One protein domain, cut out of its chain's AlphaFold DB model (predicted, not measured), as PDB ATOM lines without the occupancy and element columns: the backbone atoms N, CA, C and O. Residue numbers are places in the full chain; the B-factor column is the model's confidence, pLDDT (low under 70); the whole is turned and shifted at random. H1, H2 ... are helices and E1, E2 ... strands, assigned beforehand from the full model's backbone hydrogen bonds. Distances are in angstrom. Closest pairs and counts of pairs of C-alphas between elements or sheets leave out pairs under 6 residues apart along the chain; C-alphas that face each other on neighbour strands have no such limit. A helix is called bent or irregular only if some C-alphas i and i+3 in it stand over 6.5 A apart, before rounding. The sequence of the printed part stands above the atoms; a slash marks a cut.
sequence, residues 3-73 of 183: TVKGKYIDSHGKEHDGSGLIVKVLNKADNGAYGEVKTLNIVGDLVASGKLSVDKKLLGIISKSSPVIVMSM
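Overview. This is residues 3 to 73 of the 183 residues of a protein of Gymnopus androsaceus JB14 (UniProt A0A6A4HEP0). A small three-stranded sheet, E3, E5 and E4, is covered on one face by the helix H1, which runs along its strands; a little two-stranded hairpin, E1 and E2, lies on the other side of the sheet from H1. At one end of E4 and E5 a loop with the short helix H2 reaches away from the sheet. The printed part has 71 residues, with two named helices and five named strands in the order E1, E2, E3, H1, E4, H2, E5. The larger sheet has the order E3, E5, E4 and is antiparallel throughout; the class is mixed, helices and strands. The whole is compact, with a radius of gyration of the C-alphas of 12.6 A and spans of 35 by 31 by 19 A.

Along the chain. E5 is residues 66 to 72, 19.5 A long, and its last C-alpha, 72, is at (-27.503, 45.263, 15.271). E4 is residues 46 to 52, 16.0 A long, and E3 is residues 21 to 25, 13.1 A long. H1 is residues 31 to 43, 18.2 A long, beginning at C-alpha 31 at (-14.196, 29.107, 20.528). E1 is residues 7 to 9, with C-alpha 7 at (-21.902, 56.449, 10.991), and E2 is residues 15 to 17. H2 is residues 56 to 59; it is neither bent nor irregular, but only just: C-alphas 56 and 59 are 6.0 A apart.

Arrangement. E5 is the inner strand of the sheet, which is only just strongly twisted, its C-alphas lying up to 4.2 A off the best plane. E5 and E4 are antiparallel at 160 degrees, with N 68 and O 50 at 2.8 A. E3 and E5 are antiparallel at 156 degrees, with N 22 and O 71 at 2.9 A. H1 is on the sheet at a height of 9.7 A, over E5 and E4, making two layers, a helix on one face of a sheet. On the local plane it stands at 5 degrees to E4, along the strands; the closest C-alphas of H1 and E4 are those of Leu 40 and Leu 46, 4.8 A apart. E3, H1 and E4 form a split strand-helix-strand unit, two strands running the same way with E5 between them, with a right-handed crossover. E1 and E2 form a hairpin at 149 degrees, with N 16 and O 8 at 2.7 A; E2 and E3 meet only through their link. H2 is not on the sheet and is apart from H1. In H1 every O i to N i+4 pair is within hydrogen-bond range; H2 is too short for such a pair, and 0 of its 1 O i to N i+3 pair is within range.

Size, cuts and confidence. The C-alphas farthest apart are those of Ile 42 and Lys 57, 36.3 A. The printed part has no cut and no long link. The mean pLDDT of the printed part is 88.8, and residues 54 to 63 are under 70.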
ATOM      1  N   THR A   3     -22.395  51.613  22.735       86.06
ATOM      2  CA  THR A   3     -23.096  52.082  21.530       86.06
ATOM      3  C   THR A   3     -22.112  52.771  20.587       86.06
ATOM      4  O   THR A   3     -21.066  53.263  21.021       86.06
ATOM      5  N   VAL A   4     -22.428  52.796  19.292       86.81
ATOM      6  CA  VAL A   4     -21.616  53.486  18.281       86.81
ATOM      7  C   VAL A   4     -22.205  54.881  18.049       86.81
ATOM      8  O   VAL A   4     -23.415  55.041  17.944       86.81
ATOM      9  N   LYS A   5     -21.372  55.923  17.990       88.19
ATOM     10  CA  LYS A   5     -21.827  57.275  17.617       88.19
ATOM     11  C   LYS A   5     -21.565  57.522  16.132       88.19
ATOM     12  O   LYS A   5     -20.548  57.075  15.614       88.19
ATOM     13  N   GLY A   6     -22.434  58.293  15.479       92.81
ATOM     14  CA  GLY A   6     -22.253  58.702  14.083       92.81
ATOM     15  C   GLY A   6     -22.570  57.586  13.090       92.81
ATOM     16  O   GLY A   6     -23.561  56.879  13.250       92.81
ATOM     17  N   LYS A   7     -21.747  57.454  12.049       93.88
ATOM     18  CA  LYS A   7     -21.902  56.449  10.991       93.88
ATOM     19  C   LYS A   7     -20.803  55.398  11.076       93.88
ATOM     20  O   LYS A   7     -19.663  55.716  11.411       93.88
ATOM     21  N   TYR A   8     -21.148  54.161  10.748       92.44
ATOM     22  CA  TYR A   8     -20.212  53.048  10.626       92.44
ATOM     23  C   TYR A   8     -20.301  52.465   9.217       92.44
ATOM     24  O   TYR A   8     -21.394  52.154   8.761       92.44
ATOM     25  N   ILE A   9     -19.168  52.313   8.533       93.38
ATOM     26  CA  ILE A   9     -19.099  51.657   7.223       93.38
ATOM     27  C   ILE A   9     -18.495  50.272   7.442       93.38
ATOM     28  O   ILE A   9     -17.391  50.160   7.980       93.38
ATOM     29  N   ASP A  10     -19.233  49.226   7.075       92.19
ATOM     30  CA  ASP A  10     -18.757  47.850   7.210       92.19
ATOM     31  C   ASP A  10     -17.761  47.461   6.101       92.19
ATOM     32  O   ASP A  10     -17.463  48.231   5.184       92.19
ATOM     33  N   SER A  11     -17.223  46.240   6.172       88.44
ATOM     34  CA  SER A  11     -16.253  45.731   5.193       88.44
ATOM     35  C   SER A  11     -16.808  45.577   3.774       88.44
ATOM     36  O   SER A  11     -16.030  45.360   2.846       88.44
ATOM     37  N   HIS A  12     -18.125  45.672   3.591       91.81
ATOM     38  CA  HIS A  12     -18.792  45.628   2.292       91.81
ATOM     39  C   HIS A  12     -19.133  47.029   1.767       91.81
ATOM     40  O   HIS A  12     -19.768  47.150   0.720       91.81
ATOM     41  N   GLY A  13     -18.716  48.088   2.469       93.75
ATOM     42  CA  GLY A  13     -19.008  49.469   2.097       93.75
ATOM     43  C   GLY A  13     -20.431  49.911   2.441       93.75
ATOM     44  O   GLY A  13     -20.841  50.993   2.022       93.75
ATOM     45  N   LYS A  14     -21.198  49.113   3.197       95.25
ATOM     46  CA  LYS A  14     -22.543  49.499   3.627       95.25
ATOM     47  C   LYS A  14     -22.449  50.417   4.840       95.25
ATOM     48  O   LYS A  14     -21.787  50.102   5.829       95.25
ATOM     49  N   GLU A  15     -23.142  51.548   4.759       96.69
ATOM     50  CA  GLU A  15     -23.279  52.488   5.868       96.69
ATOM     51  C   GLU A  15     -24.369  52.029   6.850       96.69
ATOM     52  O   GLU A  15     -25.465  51.623   6.460       96.69
ATOM     53  N   HIS A  16     -24.068  52.152   8.139       95.31
ATOM     54  CA  HIS A  16     -24.951  51.885   9.266       95.31
ATOM     55  C   HIS A  16     -25.031  53.120  10.164       95.31
ATOM     56  O   HIS A  16     -24.027  53.797  10.409       95.31
ATOM     57  N   ASP A  17     -26.219  53.400  10.696       95.75
ATOM     58  CA  ASP A  17     -26.376  54.375  11.773       95.75
ATOM     59  C   ASP A  17     -25.859  53.772  13.084       95.75
ATOM     60  O   ASP A  17     -26.322  52.715  13.513       95.75
ATOM     61  N   GLY A  18     -24.905  54.442  13.732       94.38
ATOM     62  CA  GLY A  18     -24.304  53.964  14.970       94.38
ATOM     63  C   GLY A  18     -25.307  53.784  16.114       94.38
ATOM     64  O   GLY A  18     -25.118  52.898  16.950       94.38
ATOM     65  N   SER A  19     -26.401  54.556  16.130       94.81
ATOM     66  CA  SER A  19     -27.473  54.408  17.128       94.81
ATOM     67  C   SER A  19     -28.187  53.056  17.045       94.81
ATOM     68  O   SER A  19     -28.705  52.574  18.050       94.81
ATOM     69  N   GLY A  20     -28.157  52.416  15.873       95.44
ATOM     70  CA  GLY A  20     -28.675  51.073  15.644       95.44
ATOM     71  C   GLY A  20     -27.661  49.962  15.915       95.44
ATOM     72  O   GLY A  20     -27.941  48.818  15.570       95.44
ATOM     73  N   LEU A  21     -26.493  50.258  16.495       96.62
ATOM     74  CA  LEU A  21     -25.414  49.290  16.702       96.62
ATOM     75  C   LEU A  21     -25.010  49.159  18.170       96.62
ATOM     76  O   LEU A  21     -24.969  50.126  18.936       96.62
ATOM     77  N   ILE A  22     -24.604  47.945  18.534       95.94
ATOM     78  CA  ILE A  22     -23.931  47.642  19.796       95.94
ATOM     79  C   ILE A  22     -22.587  46.963  19.537       95.94
ATOM     80  O   ILE A  22     -22.434  46.156  18.620       95.94
ATOM     81  N   VAL A  23     -21.608  47.281  20.382       94.94
ATOM     82  CA  VAL A  23     -20.274  46.681  20.373       94.94
ATOM     83  C   VAL A  23     -20.084  45.845  21.636       94.94
ATOM     84  O   VAL A  23     -20.130  46.354  22.768       94.94
ATOM     85  N   LYS A  24     -19.837  44.548  21.438       94.56
ATOM     86  CA  LYS A  24     -19.405  43.612  22.481       94.56
ATOM     87  C   LYS A  24     -17.885  43.507  22.420       94.56
ATOM     88  O   LYS A  24     -17.331  43.020  21.438       94.56
ATOM     89  N   VAL A  25     -17.215  43.994  23.461       91.94
ATOM     90  CA  VAL A  25     -15.766  43.836  23.631       91.94
ATOM     91  C   VAL A  25     -15.521  42.526  24.363       91.94
ATOM     92  O   VAL A  25     -16.117  42.279  25.410       91.94
ATOM     93  N   LEU A  26     -14.665  41.691  23.795       91.69
ATOM     94  CA  LEU A  26     -14.364  40.357  24.286       91.69
ATOM     95  C   LEU A  26     -12.981  40.334  24.936       91.69
ATOM     96  O   LEU A  26     -12.064  41.039  24.518       91.69
ATOM     97  N   ASN A  27     -12.806  39.466  25.932       89.69
ATOM     98  CA  ASN A  27     -11.517  39.306  26.610       89.69
ATOM     99  C   ASN A  27     -10.474  38.605  25.723       89.69
ATOM    100  O   ASN A  27      -9.279  38.895  25.813       89.69
ATOM    101  N   LYS A  28     -10.917  37.660  24.885       92.69
ATOM    102  CA  LYS A  28     -10.088  36.876  23.960       92.69
ATOM    103  C   LYS A  28     -10.931  36.339  22.798       92.69
ATOM    104  O   LYS A  28     -12.150  36.269  22.904       92.69
ATOM    105  N   ALA A  29     -10.273  35.968  21.701       94.25
ATOM    106  CA  ALA A  29     -10.898  35.335  20.540       94.25
ATOM    107  C   ALA A  29     -10.813  33.806  20.677       94.25
ATOM    108  O   ALA A  29      -9.945  33.170  20.084       94.25
ATOM    109  N   ASP A  30     -11.653  33.237  21.540       94.44
ATOM    110  CA  ASP A  30     -11.746  31.792  21.768       94.44
ATOM    111  C   ASP A  30     -12.921  31.156  21.009       94.44
ATOM    112  O   ASP A  30     -13.660  31.827  20.289       94.44
ATOM    113  N   ASN A  31     -13.107  29.843  21.172       93.94
ATOM    114  CA  ASN A  31     -14.196  29.107  20.528       93.94
ATOM    115  C   ASN A  31     -15.587  29.668  20.867       93.94
ATOM    116  O   ASN A  31     -16.488  29.565  20.038       93.94
ATOM    117  N   GLY A  32     -15.765  30.282  22.042       94.19
ATOM    118  CA  GLY A  32     -17.022  30.927  22.414       94.19
ATOM    119  C   GLY A  32     -17.278  32.188  21.597       94.19
ATOM    120  O   GLY A  32     -18.360  32.338  21.036       94.19
ATOM    121  N   ALA A  33     -16.253  33.029  21.439       95.06
ATOM    122  CA  ALA A  33     -16.301  34.190  20.556       95.06
ATOM    123  C   ALA A  33     -16.591  33.799  19.097       95.06
ATOM    124  O   ALA A  33     -17.442  34.404  18.449       95.06
ATOM    125  N   TYR A  34     -15.915  32.764  18.583       95.44
ATOM    126  CA  TYR A  34     -16.164  32.260  17.227       95.44
ATOM    127  C   TYR A  34     -17.582  31.706  17.065       95.44
ATOM    128  O   TYR A  34     -18.211  31.946  16.034       95.44
ATOM    129  N   GLY A  35     -18.088  30.980  18.067       96.06
ATOM    130  CA  GLY A  35     -19.459  30.479  18.085       96.06
ATOM    131  C   GLY A  35     -20.479  31.613  18.015       96.06
ATOM    132  O   GLY A  35     -21.362  31.581  17.165       96.06
ATOM    133  N   GLU A  36     -20.305  32.655  18.829       97.06
ATOM    134  CA  GLU A  36     -21.203  33.811  18.841       97.06
ATOM    135  C   GLU A  36     -21.199  34.563  17.503       97.06
ATOM    136  O   GLU A  36     -22.265  34.846  16.962       97.06
ATOM    137  N   VAL A  37     -20.024  34.824  16.912       97.31
ATOM    138  CA  VAL A  37     -19.927  35.469  15.588       97.31
ATOM    139  C   VAL A  37     -20.635  34.642  14.515       97.31
ATOM    140  O   VAL A  37     -21.398  35.192  13.720       97.31
ATOM    141  N   LYS A  38     -20.420  33.318  14.494       97.25
ATOM    142  CA  LYS A  38     -21.091  32.426  13.537       97.25
ATOM    143  C   LYS A  38     -22.603  32.449  13.717       97.25
ATOM    144  O   LYS A  38     -23.318  32.568  12.724       97.25
ATOM    145  N   THR A  39     -23.085  32.382  14.953       97.88
ATOM    146  CA  THR A  39     -24.520  32.442  15.221       97.88
ATOM    147  C   THR A  39     -25.113  33.775  14.794       97.88
ATOM    148  O   THR A  39     -26.096  33.781  14.060       97.88
ATOM    149  N   LEU A  40     -24.498  34.894  15.188       98.06
ATOM    150  CA  LEU A  40     -24.948  36.237  14.815       98.06
ATOM    151  C   LEU A  40     -25.027  36.402  13.293       98.06
ATOM    152  O   LEU A  40     -25.957  37.030  12.796       98.06
ATOM    153  N   ASN A  41     -24.090  35.811  12.548       97.75
ATOM    154  CA  ASN A  41     -24.135  35.800  11.089       97.75
ATOM    155  C   ASN A  41     -25.346  35.016  10.552       97.75
ATOM    156  O   ASN A  41     -26.033  35.487   9.653       97.75
ATOM    157  N   ILE A  42     -25.635  33.840  11.121       97.94
ATOM    158  CA  ILE A  42     -26.760  32.982  10.706       97.94
ATOM    159  C   ILE A  42     -28.117  33.636  11.013       97.94
ATOM    160  O   ILE A  42     -29.023  33.606  10.177       97.94
ATOM    161  N   VAL A  43     -28.266  34.249  12.191       97.38
ATOM    162  CA  VAL A  43     -29.520  34.918  12.588       97.38
ATOM    163  C   VAL A  43     -29.687  36.304  11.952       97.38
ATOM    164  O   VAL A  43     -30.780  36.863  12.009       97.38
ATOM    165  N   GLY A  44     -28.649  36.822  11.284       96.88
ATOM    166  CA  GLY A  44     -28.684  38.086  10.541       96.88
ATOM    167  C   GLY A  44     -28.426  39.335  11.388       96.88
ATOM    168  O   GLY A  44     -28.783  40.435  10.974       96.88
ATOM    169  N   ASP A  45     -27.807  39.175  12.558       97.44
ATOM    170  CA  ASP A  45     -27.556  40.260  13.511       97.44
ATOM    171  C   ASP A  45     -26.111  40.760  13.494       97.44
ATOM    172  O   ASP A  45     -25.837  41.863  13.979       97.44
ATOM    173  N   LEU A  46     -25.186  39.975  12.934       97.69
ATOM    174  CA  LEU A  46     -23.792  40.373  12.781       97.69
ATOM    175  C   LEU A  46     -23.675  41.530  11.786       97.69
ATOM    176  O   LEU A  46     -24.129  41.431  10.650       97.69
ATOM    177  N   VAL A  47     -22.995  42.595  12.207       97.25
ATOM    178  CA  VAL A  47     -22.617  43.710  11.332       97.25
ATOM    179  C   VAL A  47     -21.135  43.617  10.983       97.25
ATOM    180  O   VAL A  47     -20.768  43.690   9.817       97.25
ATOM    181  N   ALA A  48     -20.279  43.398  11.982       97.00
ATOM    182  CA  ALA A  48     -18.855  43.161  11.776       97.00
ATOM    183  C   ALA A  48     -18.230  42.419  12.964       97.00
ATOM    184  O   ALA A  48     -18.772  42.381  14.067       97.00
ATOM    185  N   SER A  49     -17.040  41.862  12.766       96.81
ATOM    186  CA  SER A  49     -16.203  41.359  13.859       96.81
ATOM    187  C   SER A  49     -14.736  41.645  13.564       96.81
ATOM    188  O   SER A  49     -14.348  41.795  12.405       96.81
ATOM    189  N   GLY A  50     -13.911  41.768  14.600       94.62
ATOM    190  CA  GLY A  50     -12.501  42.085  14.411       94.62
ATOM    191  C   GLY A  50     -11.795  42.447  15.702       94.62
ATOM    192  O   GLY A  50     -12.092  41.907  16.767       94.62
ATOM    193  N   LYS A  51     -10.832  43.360  15.603       92.62
ATOM    194  CA  LYS A  51     -10.052  43.865  16.731       92.62
ATOM    195  C   LYS A  51     -10.211  45.376  16.818       92.62
ATOM    196  O   LYS A  51     -10.071  46.066  15.813       92.62
ATOM    197  N   LEU A  52     -10.473  45.877  18.018       87.88
ATOM    198  CA  LEU A  52     -10.491  47.301  18.315       87.88
ATOM    199  C   LEU A  52      -9.199  47.668  19.041       87.88
ATOM    200  O   LEU A  52      -8.939  47.198  20.152       87.88
ATOM    201  N   SER A  53      -8.404  48.524  18.410       82.12
ATOM    202  CA  SER A  53      -7.286  49.202  19.058       82.12
ATOM    203  C   SER A  53      -7.806  50.515  19.619       82.12
ATOM    204  O   SER A  53      -8.070  51.446  18.862       82.12
ATOM    205  N   VAL A  54      -7.993  50.584  20.935       69.50
ATOM    206  CA  VAL A  54      -8.337  51.853  21.580       69.50
ATOM    207  C   VAL A  54      -7.048  52.592  21.905       69.50
ATOM    208  O   VAL A  54      -6.133  52.019  22.503       69.50
ATOM    209  N   ASP A  55      -6.971  53.855  21.489       65.19
ATOM    210  CA  ASP A  55      -5.868  54.731  21.865       65.19
ATOM    211  C   ASP A  55      -5.801  54.832  23.399       65.19
ATOM    212  O   ASP A  55      -6.814  55.047  24.076       65.19
ATOM    213  N   LYS A  56      -4.591  54.677  23.951       59.06
ATOM    214  CA  LYS A  56      -4.281  54.706  25.390       59.06
ATOM    215  C   LYS A  56      -4.936  55.892  26.103       59.06
ATOM    216  O   LYS A  56      -5.331  55.771  27.261       59.06
ATOM    217  N   LYS A  57      -5.053  57.033  25.413       59.25
ATOM    218  CA  LYS A  57      -5.602  58.280  25.962       59.25
ATOM    219  C   LYS A  57      -7.094  58.214  26.301       59.25
ATOM    220  O   LYS A  57      -7.535  58.976  27.152       59.25
ATOM    221  N   LEU A  58      -7.862  57.329  25.664       60.22
ATOM    222  CA  LEU A  58      -9.326  57.313  25.776       60.22
ATOM    223  C   LEU A  58      -9.852  56.411  26.902       60.22
ATOM    224  O   LEU A  58     -10.958  56.640  27.382       60.22
ATOM    225  N   LEU A  59      -9.081  55.405  27.337       55.25
ATOM    226  CA  LEU A  59      -9.530  54.429  28.344       55.25
ATOM    227  C   LEU A  59      -8.557  54.202  29.512       55.25
ATOM    228  O   LEU A  59      -8.875  53.408  30.390       55.25
ATOM    229  N   GLY A  60      -7.381  54.843  29.547       56.06
ATOM    230  CA  GLY A  60      -6.423  54.718  30.664       56.06
ATOM    231  C   GLY A  60      -5.858  53.305  30.885       56.06
ATOM    232  O   GLY A  60      -5.112  53.070  31.832       56.06
ATOM    233  N   ILE A  61      -6.191  52.360  30.005       53.16
ATOM    234  CA  ILE A  61      -5.776  50.960  30.039       53.16
ATOM    235  C   ILE A  61      -4.750  50.759  28.917       53.16
ATOM    236  O   ILE A  61      -4.837  51.384  27.858       53.16
ATOM    237  N   ILE A  62      -3.746  49.910  29.164       50.62
ATOM    238  CA  ILE A  62      -2.732  49.489  28.183       50.62
ATOM    239  C   ILE A  62      -3.413  49.246  26.829       50.62
ATOM    240  O   ILE A  62      -4.417  48.539  26.783       50.62
ATOM    241  N   SER A  63      -2.860  49.829  25.755       55.06
ATOM    242  CA  SER A  63      -3.290  49.678  24.359       55.06
ATOM    243  C   SER A  63      -3.220  48.210  23.943       55.06
ATOM    244  O   SER A  63      -2.266  47.753  23.312       55.06
ATOM    245  N   LYS A  64      -4.212  47.444  24.372       70.56
ATOM    246  CA  LYS A  64      -4.387  46.047  24.044       70.56
ATOM    247  C   LYS A  64      -5.488  46.015  23.006       70.56
ATOM    248  O   LYS A  64      -6.623  46.392  23.277       70.56
ATOM    249  N   SER A  65      -5.111  45.613  21.801       86.62
ATOM    250  CA  SER A  65      -6.067  45.280  20.755       86.62
ATOM    251  C   SER A  65      -7.021  44.217  21.308       86.62
ATOM    252  O   SER A  65      -6.605  43.074  21.516       86.62
ATOM    253  N   SER A  66      -8.281  44.581  21.524       89.75
ATOM    254  CA  SER A  66      -9.296  43.676  22.064       89.75
ATOM    255  C   SER A  66     -10.183  43.151  20.940       89.75
ATOM    256  O   SER A  66     -10.573  43.931  20.070       89.75
ATOM    257  N   PRO A  67     -10.511  41.850  20.918       94.06
ATOM    258  CA  PRO A  67     -11.498  41.332  19.984       94.06
ATOM    259  C   PRO A  67     -12.861  41.984  20.233       94.06
ATOM    260  O   PRO A  67     -13.258  42.199  21.379       94.06
ATOM    261  N   VAL A  68     -13.569  42.312  19.157       95.25
ATOM    262  CA  VAL A  68     -14.882  42.955  19.206       95.25
ATOM    263  C   VAL A  68     -15.850  42.322  18.221       95.25
ATOM    264  O   VAL A  68     -15.458  41.862  17.146       95.25
ATOM    265  N   ILE A  69     -17.127  42.359  18.586       96.75
ATOM    266  CA  ILE A  69     -18.253  42.062  17.705       96.75
ATOM    267  C   ILE A  69     -19.121  43.317  17.630       96.75
ATOM    268  O   ILE A  69     -19.496  43.869  18.667       96.75
ATOM    269  N   VAL A  70     -19.431  43.757  16.415       96.75
ATOM    270  CA  VAL A  70     -20.416  44.800  16.123       96.75
ATOM    271  C   VAL A  70     -21.668  44.102  15.612       96.75
ATOM    272  O   VAL A  70     -21.607  43.317  14.665       96.75
ATOM    273  N   MET A  71     -22.800  44.365  16.247       97.56
ATOM    274  CA  MET A  71     -24.071  43.731  15.913       97.56
ATOM    275  C   MET A  71     -25.207  44.750  15.962       97.56
ATOM    276  O   MET A  71     -25.084  45.808  16.586       97.56
ATOM    277  N   SER A  72     -26.305  44.424  15.287       97.31
ATOM    278  CA  SER A  72     -27.503  45.263  15.271       97.31
ATOM    279  C   SER A  72     -28.113  45.356  16.670       97.31
ATOM    280  O   SER A  72     -28.294  44.346  17.353       97.31
ATOM    281  N   MET A  73     -28.460  46.567  17.100       96.75
ATOM    282  CA  MET A  73     -29.210  46.794  18.329       96.75
ATOM    283  C   MET A  73     -30.639  46.276  18.152       96.75
ATOM    284  O   MET A  73     -31.307  46.559  17.157       96.75
TER     285      MET A  73